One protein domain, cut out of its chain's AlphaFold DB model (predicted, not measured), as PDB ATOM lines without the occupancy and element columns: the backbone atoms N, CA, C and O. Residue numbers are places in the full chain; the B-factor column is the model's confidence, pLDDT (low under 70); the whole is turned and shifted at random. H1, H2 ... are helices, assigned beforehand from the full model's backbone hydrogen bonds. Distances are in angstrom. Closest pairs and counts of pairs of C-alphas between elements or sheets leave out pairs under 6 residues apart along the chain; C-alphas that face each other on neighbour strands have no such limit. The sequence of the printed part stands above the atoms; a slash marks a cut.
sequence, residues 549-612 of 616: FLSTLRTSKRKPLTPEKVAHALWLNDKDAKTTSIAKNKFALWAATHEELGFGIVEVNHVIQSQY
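What this domain is: This is residues 549 to 612 of the 616 residues of an uncharacterized protein of Legionella sainthelensi (UniProt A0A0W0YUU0). Three helices pack with their centres in a triangle: the longest, H2, runs opposite to H1, and H3 slants across the beginning of H1 and reaches H2 at Ile 601. A leading stretch without a named element, residues 549 to 562, holds a loop, residues 554 to 559, that sticks out. The printed part has 64 residues, all helix in class, in the order H1, H2, H3; it is compact, radius of gyration of the C-alphas 11.2 A, spanning 33 by 22 by 20 A.

Where its parts are: Find C-alpha 577 at (219.005, 232.497, 191.891); from there H2, residues 577 to 592, runs 22.3 A. H1 is residues 563 to 572, 14.2 A. H3, residues 601 to 611, runs 15.1 A to C-alpha 611 at (228.035, 232.278, 206.700).

How they stand to each other: H2, with residues 580 to 584 alone, only just touches H1, with 3 pairs of C-alphas within 8 A; the closest C-alphas, Leu 570 and Ala 583, are 7.1 A apart. They form a helical hairpin, at a shallow tilt of 28 degrees, opposite ways. With residues 584 to 591 alone H2 touches H3, closest at C-alphas 588 and 601, 5.0 A, at a steep tilt of 46 degrees. H3 touches H1, closest at C-alphas 604 and 563, 4.7 A, at a steep tilt of 67 degrees. In H1, H2 and H3 every O i to N i+4 pair is within hydrogen-bond range.

The domain as a whole: C-alphas 558 and 578, the farthest apart, are 33.8 A from each other. The printed part has no cut, and neither link between helices is long. Look for low pLDDT at residues 556 to 558, under 70.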
ATOM      1  N   PHE A 549     215.980 218.649 198.855       86.94
ATOM      2  CA  PHE A 549     217.343 218.961 199.290       86.94
ATOM      3  C   PHE A 549     217.603 218.606 200.769       86.94
ATOM      4  O   PHE A 549     218.751 218.414 201.163       86.94
ATOM      5  N   LEU A 550     216.554 218.452 201.589       86.94
ATOM      6  CA  LEU A 550     216.663 217.978 202.973       86.94
ATOM      7  C   LEU A 550     216.679 216.448 203.093       86.94
ATOM      8  O   LEU A 550     216.865 215.929 204.196       86.94
ATOM      9  N   SER A 551     216.449 215.706 202.006       81.12
ATOM     10  CA  SER A 551     216.464 214.234 202.017       81.12
ATOM     11  C   SER A 551     217.866 213.659 202.249       81.12
ATOM     12  O   SER A 551     218.008 212.573 202.808       81.12
ATOM     13  N   THR A 552     218.906 214.414 201.896       71.69
ATOM     14  CA  THR A 552     220.318 214.047 202.084       71.69
ATOM     15  C   THR A 552     220.783 214.209 203.536       71.69
ATOM     16  O   THR A 552     221.811 213.655 203.933       71.69
ATOM     17  N   LEU A 553     220.015 214.925 204.365       79.62
ATOM     18  CA  LEU A 553     220.335 215.161 205.767       79.62
ATOM     19  C   LEU A 553     219.849 214.002 206.644       79.62
ATOM     20  O   LEU A 553     218.653 213.739 206.775       79.62
ATOM     21  N   ARG A 554     220.783 213.341 207.338       70.50
ATOM     22  CA  ARG A 554     220.451 212.351 208.375       70.50
ATOM     23  C   ARG A 554     219.931 213.052 209.634       70.50
ATOM     24  O   ARG A 554     220.719 213.482 210.478       70.50
ATOM     25  N   THR A 555     218.611 213.128 209.781       72.19
ATOM     26  CA  THR A 555     217.933 213.645 210.981       72.19
ATOM     27  C   THR A 555     217.523 212.510 211.921       72.19
ATOM     28  O   THR A 555     216.993 211.492 211.485       72.19
ATOM     29  N   SER A 556     217.749 212.671 213.226       69.56
ATOM     30  CA  SER A 556     217.243 211.753 214.265       69.56
ATOM     31  C   SER A 556     216.968 212.520 215.557       69.56
ATOM     32  O   SER A 556     217.483 213.623 215.716       69.56
ATOM     33  N   LYS A 557     216.265 211.926 216.533       65.50
ATOM     34  CA  LYS A 557     216.079 212.555 217.862       65.50
ATOM     35  C   LYS A 557     217.399 212.969 218.536       65.50
ATOM     36  O   LYS A 557     217.417 213.921 219.299       65.50
ATOM     37  N   ARG A 558     218.513 212.282 218.240       67.31
ATOM     38  CA  ARG A 558     219.857 212.615 218.754       67.31
ATOM     39  C   ARG A 558     220.619 213.632 217.892       67.31
ATOM     40  O   ARG A 558     221.653 214.131 218.314       67.31
ATOM     41  N   LYS A 559     220.153 213.897 216.668       77.38
ATOM     42  CA  LYS A 559     220.732 214.848 215.707       77.38
ATOM     43  C   LYS A 559     219.585 215.592 215.013       77.38
ATOM     44  O   LYS A 559     219.264 215.239 213.871       77.38
ATOM     45  N   PRO A 560     218.947 216.556 215.700       82.31
ATOM     46  CA  PRO A 560     217.839 217.306 215.128       82.31
ATOM     47  C   PRO A 560     218.301 218.131 213.922       82.31
ATOM     48  O   PRO A 560     219.505 218.352 213.706       82.31
ATOM     49  N   LEU A 561     217.329 218.537 213.111       88.44
ATOM     50  CA  LEU A 561     217.532 219.550 212.086       88.44
ATOM     51  C   LEU A 561     217.793 220.894 212.788       88.44
ATOM     52  O   LEU A 561     217.194 221.152 213.826       88.44
ATOM     53  N   THR A 562     218.713 221.706 212.270       90.44
ATOM     54  CA  THR A 562     219.036 223.037 212.819       90.44
ATOM     55  C   THR A 562     219.103 224.053 211.678       90.44
ATOM     56  O   THR A 562     219.317 223.626 210.531       90.44
ATOM     57  N   PRO A 563     218.961 225.364 211.951       90.69
ATOM     58  CA  PRO A 563     219.063 226.399 210.926       90.69
ATOM     59  C   PRO A 563     220.344 226.296 210.089       90.69
ATOM     60  O   PRO A 563     220.291 226.397 208.868       90.69
ATOM     61  N   GLU A 564     221.480 225.988 210.718       91.25
ATOM     62  CA  GLU A 564     222.786 225.877 210.059       91.25
ATOM     63  C   GLU A 564     222.847 224.697 209.096       91.25
ATOM     64  O   GLU A 564     223.366 224.819 207.990       91.25
ATOM     65  N   LYS A 565     222.271 223.550 209.471       90.88
ATOM     66  CA  LYS A 565     222.220 222.386 208.578       90.88
ATOM     67  C   LYS A 565     221.346 222.651 207.360       90.88
ATOM     68  O   LYS A 565     221.680 222.191 206.271       90.88
ATOM     69  N   VAL A 566     220.235 223.364 207.544       91.31
ATOM     70  CA  VAL A 566     219.350 223.745 206.437       91.31
ATOM     71  C   VAL A 566     220.034 224.775 205.541       91.31
ATOM     72  O   VAL A 566     220.040 224.587 204.329       91.31
ATOM     73  N   ALA A 567     220.658 225.804 206.119       90.12
ATOM     74  CA  ALA A 567     221.427 226.813 205.392       90.12
ATOM     75  C   ALA A 567     222.551 226.176 204.565       90.12
ATOM     76  O   ALA A 567     222.660 226.432 203.368       90.12
ATOM     77  N   HIS A 568     223.320 225.269 205.170       89.69
ATOM     78  CA  HIS A 568     224.374 224.539 204.479       89.69
ATOM     79  C   HIS A 568     223.828 223.661 203.344       89.69
ATOM     80  O   HIS A 568     224.395 223.637 202.256       89.69
ATOM     81  N   ALA A 569     222.712 222.959 203.564       89.25
ATOM     82  CA  ALA A 569     222.088 222.132 202.531       89.25
ATOM     83  C   ALA A 569     221.498 222.966 201.381       89.25
ATOM     84  O   ALA A 569     221.565 222.539 200.230       89.25
ATOM     85  N   LEU A 570     220.948 224.150 201.674       89.31
ATOM     86  CA  LEU A 570     220.512 225.112 200.661       89.31
ATOM     87  C   LEU A 570     221.695 225.615 199.837       89.31
ATOM     88  O   LEU A 570     221.605 225.606 198.616       89.31
ATOM     89  N   TRP A 571     222.802 225.976 200.490       88.56
ATOM     90  CA  TRP A 571     224.028 226.411 199.825       88.56
ATOM     91  C   TRP A 571     224.628 225.313 198.932       88.56
ATOM     92  O   TRP A 571     224.975 225.574 197.788       88.56
ATOM     93  N   LEU A 572     224.664 224.055 199.388       86.56
ATOM     94  CA  LEU A 572     225.098 222.922 198.554       86.56
ATOM     95  C   LEU A 572     224.182 222.674 197.342       86.56
ATOM     96  O   LEU A 572     224.608 222.064 196.361       86.56
ATOM     97  N   ASN A 573     222.920 223.096 197.425       84.56
ATOM     98  CA  ASN A 573     221.938 222.980 196.351       84.56
ATOM     99  C   ASN A 573     221.841 224.258 195.491       84.56
ATOM    100  O   ASN A 573     221.042 224.288 194.553       84.56
ATOM    101  N   ASP A 574     222.628 225.292 195.801       83.81
ATOM    102  CA  ASP A 574     222.642 226.562 195.082       83.81
ATOM    103  C   ASP A 574     223.274 226.377 193.698       83.81
ATOM    104  O   ASP A 574     224.434 225.987 193.562       83.81
ATOM    105  N   LYS A 575     222.476 226.612 192.654       84.81
ATOM    106  CA  LYS A 575     222.902 226.518 191.246       84.81
ATOM    107  C   LYS A 575     222.670 227.825 190.506       84.81
ATOM    108  O   LYS A 575     223.477 228.214 189.670       84.81
ATOM    109  N   ASP A 576     221.544 228.466 190.795       87.69
ATOM    110  CA  ASP A 576     221.136 229.750 190.258       87.69
ATOM    111  C   ASP A 576     220.098 230.395 191.193       87.69
ATOM    112  O   ASP A 576     219.424 229.718 191.975       87.69
ATOM    113  N   ALA A 577     219.921 231.711 191.065       84.06
ATOM    114  CA  ALA A 577     219.005 232.497 191.891       84.06
ATOM    115  C   ALA A 577     217.570 231.940 191.927       84.06
ATOM    116  O   ALA A 577     216.908 231.919 192.971       84.06
ATOM    117  N   LYS A 578     217.072 231.445 190.786       86.69
ATOM    118  CA  LYS A 578     215.701 230.941 190.672       86.69
ATOM    119  C   LYS A 578     215.550 229.613 191.405       86.69
ATOM    120  O   LYS A 578     214.587 229.448 192.156       86.69
ATOM    121  N   THR A 579     216.467 228.666 191.214       85.25
ATOM    122  CA  THR A 579     216.417 227.373 191.919       85.25
ATOM    123  C   THR A 579     216.568 227.540 193.428       85.25
ATOM    124  O   THR A 579     215.812 226.922 194.184       85.25
ATOM    125  N   THR A 580     217.438 228.443 193.872       85.44
ATOM    126  CA  THR A 580     217.629 228.762 195.292       85.44
ATOM    127  C   THR A 580     216.407 229.436 195.900       85.44
ATOM    128  O   THR A 580     215.954 229.037 196.976       85.44
ATOM    129  N   SER A 581     215.782 230.379 195.189       85.94
ATOM    130  CA  SER A 581     214.516 230.976 195.622       85.94
ATOM    131  C   SER A 581     213.404 229.930 195.761       85.94
ATOM    132  O   SER A 581     212.652 229.969 196.735       85.94
ATOM    133  N   ILE A 582     213.303 228.975 194.830       86.19
ATOM    134  CA  ILE A 582     212.313 227.888 194.902       86.19
ATOM    135  C   ILE A 582     212.592 226.980 196.107       86.19
ATOM    136  O   ILE A 582     211.663 226.626 196.831       86.19
ATOM    137  N   ALA A 583     213.852 226.602 196.343       87.31
ATOM    138  CA  ALA A 583     214.230 225.737 197.459       87.31
ATOM    139  C   ALA A 583     213.955 226.398 198.819       87.31
ATOM    140  O   ALA A 583     213.374 225.762 199.701       87.31
ATOM    141  N   LYS A 584     214.287 227.689 198.959       89.38
ATOM    142  CA  LYS A 584     213.939 228.495 200.138       89.38
ATOM    143  C   LYS A 584     212.438 228.526 200.380       89.38
ATOM    144  O   LYS A 584     212.006 228.274 201.498       89.38
ATOM    145  N   ASN A 585     211.651 228.785 199.336       87.75
ATOM    146  CA  ASN A 585     210.199 228.866 199.462       87.75
ATOM    147  C   ASN A 585     209.589 227.514 199.870       87.75
ATOM    148  O   ASN A 585     208.765 227.447 200.775       87.75
ATOM    149  N   LYS A 586     210.064 226.404 199.282       88.81
ATOM    150  CA  LYS A 586     209.658 225.048 199.691       88.81
ATOM    151  C   LYS A 586     209.978 224.767 201.158       88.81
ATOM    152  O   LYS A 586     209.161 224.171 201.850       88.81
ATOM    153  N   PHE A 587     211.153 225.186 201.631       90.88
ATOM    154  CA  PHE A 587     211.505 225.045 203.041       90.88
ATOM    155  C   PHE A 587     210.633 225.907 203.948       90.88
ATOM    156  O   PHE A 587     210.152 225.399 204.950       90.88
ATOM    157  N   ALA A 588     210.404 227.171 203.588       89.12
ATOM    158  CA  ALA A 588     209.555 228.081 204.350       89.12
ATOM    159  C   ALA A 588     208.147 227.505 204.540       89.12
ATOM    160  O   ALA A 588     207.647 227.453 205.660       89.12
ATOM    161  N   LEU A 589     207.556 226.997 203.457       88.88
ATOM    162  CA  LEU A 589     206.257 226.338 203.480       88.88
ATOM    163  C   LEU A 589     206.262 225.079 204.356       88.88
ATOM    164  O   LEU A 589     205.377 224.924 205.188       88.88
ATOM    165  N   TRP A 590     207.264 224.207 204.203       90.12
ATOM    166  CA  TRP A 590     207.372 222.985 205.003       90.12
ATOM    167  C   TRP A 590     207.579 223.255 206.492       90.12
ATOM    168  O   TRP A 590     206.880 222.682 207.323       90.12
ATOM    169  N   ALA A 591     208.483 224.169 206.836       88.31
ATOM    170  CA  ALA A 591     208.738 224.542 208.219       88.31
ATOM    171  C   ALA A 591     207.514 225.198 208.877       88.31
ATOM    172  O   ALA A 591     207.272 224.982 210.061       88.31
ATOM    173  N   ALA A 592     206.706 225.936 208.107       85.94
ATOM    174  CA  ALA A 592     205.502 226.583 208.615       85.94
ATOM    175  C   ALA A 592     204.431 225.605 209.134       85.94
ATOM    176  O   ALA A 592     203.590 226.015 209.929       85.94
ATOM    177  N   THR A 593     204.454 224.334 208.717       84.19
ATOM    178  CA  THR A 593     203.527 223.298 209.212       84.19
ATOM    179  C   THR A 593     204.157 222.346 210.233       84.19
ATOM    180  O   THR A 593     203.476 221.437 210.696       84.19
ATOM    181  N   HIS A 594     205.434 222.539 210.580       84.94
ATOM    182  CA  HIS A 594     206.216 221.671 211.469       84.94
ATOM    183  C   HIS A 594     206.727 222.477 212.672       84.94
ATOM    184  O   HIS A 594     207.924 222.752 212.805       84.94
ATOM    185  N   GLU A 595     205.807 222.908 213.541       76.19
ATOM    186  CA  GLU A 595     206.114 223.751 214.708       76.19
ATOM    187  C   GLU A 595     207.163 223.126 215.641       76.19
ATOM    188  O   GLU A 595     207.938 223.839 216.281       76.19
ATOM    189  N   GLU A 596     207.264 221.795 215.674       81.81
ATOM    190  CA  GLU A 596     208.259 221.064 216.455       81.81
ATOM    191  C   GLU A 596     209.711 221.330 216.032       81.81
ATOM    192  O   GLU A 596     210.634 220.981 216.771       81.81
ATOM    193  N   LEU A 597     209.935 221.940 214.861       83.31
ATOM    194  CA  LEU A 597     211.261 222.387 214.439       83.31
ATOM    195  C   LEU A 597     211.789 223.510 215.334       83.31
ATOM    196  O   LEU A 597     212.996 223.578 215.556       83.31
ATOM    197  N   GLY A 598     210.915 224.385 215.842       84.00
ATOM    198  CA  GLY A 598     211.295 225.553 216.641       84.00
ATOM    199  C   GLY A 598     212.049 226.649 215.871       84.00
ATOM    200  O   GLY A 598     212.475 227.628 216.473       84.00
ATOM    201  N   PHE A 599     212.214 226.524 214.551       87.69
ATOM    202  CA  PHE A 599     212.808 227.540 213.673       87.69
ATOM    203  C   PHE A 599     212.163 227.494 212.280       87.69
ATOM    204  O   PHE A 599     211.595 226.475 211.886       87.69
ATOM    205  N   GLY A 600     212.274 228.584 211.525       87.38
ATOM    206  CA  GLY A 600     211.742 228.725 210.174       87.38
ATOM    207  C   GLY A 600     212.757 229.297 209.184       87.38
ATOM    208  O   GLY A 600     213.976 229.210 209.352       87.38
ATOM    209  N   ILE A 601     212.247 229.866 208.089       88.12
ATOM    210  CA  ILE A 601     213.088 230.440 207.026       88.12
ATOM    211  C   ILE A 601     213.833 231.705 207.479       88.12
ATOM    212  O   ILE A 601     214.874 232.031 206.911       88.12
ATOM    213  N   VAL A 602     213.326 232.410 208.495       86.38
ATOM    214  CA  VAL A 602     213.936 233.640 209.022       86.38
ATOM    215  C   VAL A 602     215.297 233.332 209.646       86.38
ATOM    216  O   VAL A 602     216.301 233.919 209.241       86.38
ATOM    217  N   GLU A 603     215.360 232.350 210.545       89.62
ATOM    218  CA  GLU A 603     216.598 231.913 211.193       89.62
ATOM    219  C   GLU A 603     217.584 231.344 210.166       89.62
ATOM    220  O   GLU A 603     218.774 231.650 210.199       89.62
ATOM    221  N   VAL A 604     217.091 230.569 209.195       89.44
ATOM    222  CA  VAL A 604     217.917 230.022 208.108       89.44
ATOM    223  C   VAL A 604     218.517 231.132 207.243       89.44
ATOM    224  O   VAL A 604     219.704 231.082 206.927       89.44
ATOM    225  N   ASN A 605     217.738 232.154 206.878       89.12
ATOM    226  CA  ASN A 605     218.241 233.291 206.108       89.12
ATOM    227  C   ASN A 605     219.297 234.089 206.882       89.12
ATOM    228  O   ASN A 605     220.263 234.537 206.271       89.12
ATOM    229  N   HIS A 606     219.153 234.227 208.203       90.19
ATOM    230  CA  HIS A 606     220.168 234.874 209.034       90.19
ATOM    231  C   HIS A 606     221.500 234.105 209.017       90.19
ATOM    232  O   HIS A 606     222.569 234.701 208.861       90.19
ATOM    233  N   VAL A 607     221.453 232.770 209.099       92.00
ATOM    234  CA  VAL A 607     222.659 231.935 208.968       92.00
ATOM    235  C   VAL A 607     223.268 232.057 207.573       92.00
ATOM    236  O   VAL A 607     224.474 232.224 207.436       92.00
ATOM    237  N   ILE A 608     222.440 232.030 206.528       90.25
ATOM    238  CA  ILE A 608     222.892 232.214 205.145       90.25
ATOM    239  C   ILE A 608     223.636 233.538 204.987       90.25
ATOM    240  O   ILE A 608     224.770 233.535 204.530       90.25
ATOM    241  N   GLN A 609     223.039 234.649 205.420       89.75
ATOM    242  CA  GLN A 609     223.639 235.981 205.305       89.75
ATOM    243  C   GLN A 609     224.945 236.129 206.093       89.75
ATOM    244  O   GLN A 609     225.791 236.935 205.717       89.75
ATOM    245  N   SER A 610     225.104 235.383 207.188       90.44
ATOM    246  CA  SER A 610     226.298 235.455 208.033       90.44
ATOM    247  C   SER A 610     227.406 234.478 207.633       90.44
ATOM    248  O   SER A 610     228.556 234.717 207.996       90.44
ATOM    249  N   GLN A 611     227.095 233.390 206.916       90.00
ATOM    250  CA  GLN A 611     228.035 232.278 206.700       90.00
ATOM    251  C   GLN A 611     228.238 231.863 205.237       90.00
ATOM    252  O   GLN A 611     229.205 231.154 204.958       90.00
ATOM    253  N   TYR A 612     227.366 232.262 204.306       86.50
ATOM    254  CA  TYR A 612     227.382 231.765 202.929       86.50
ATOM    255  C   TYR A 612     227.184 232.886 201.898       86.50
ATOM    256  O   TYR A 612     226.309 233.735 202.036       86.50
TER     257      TYR A 612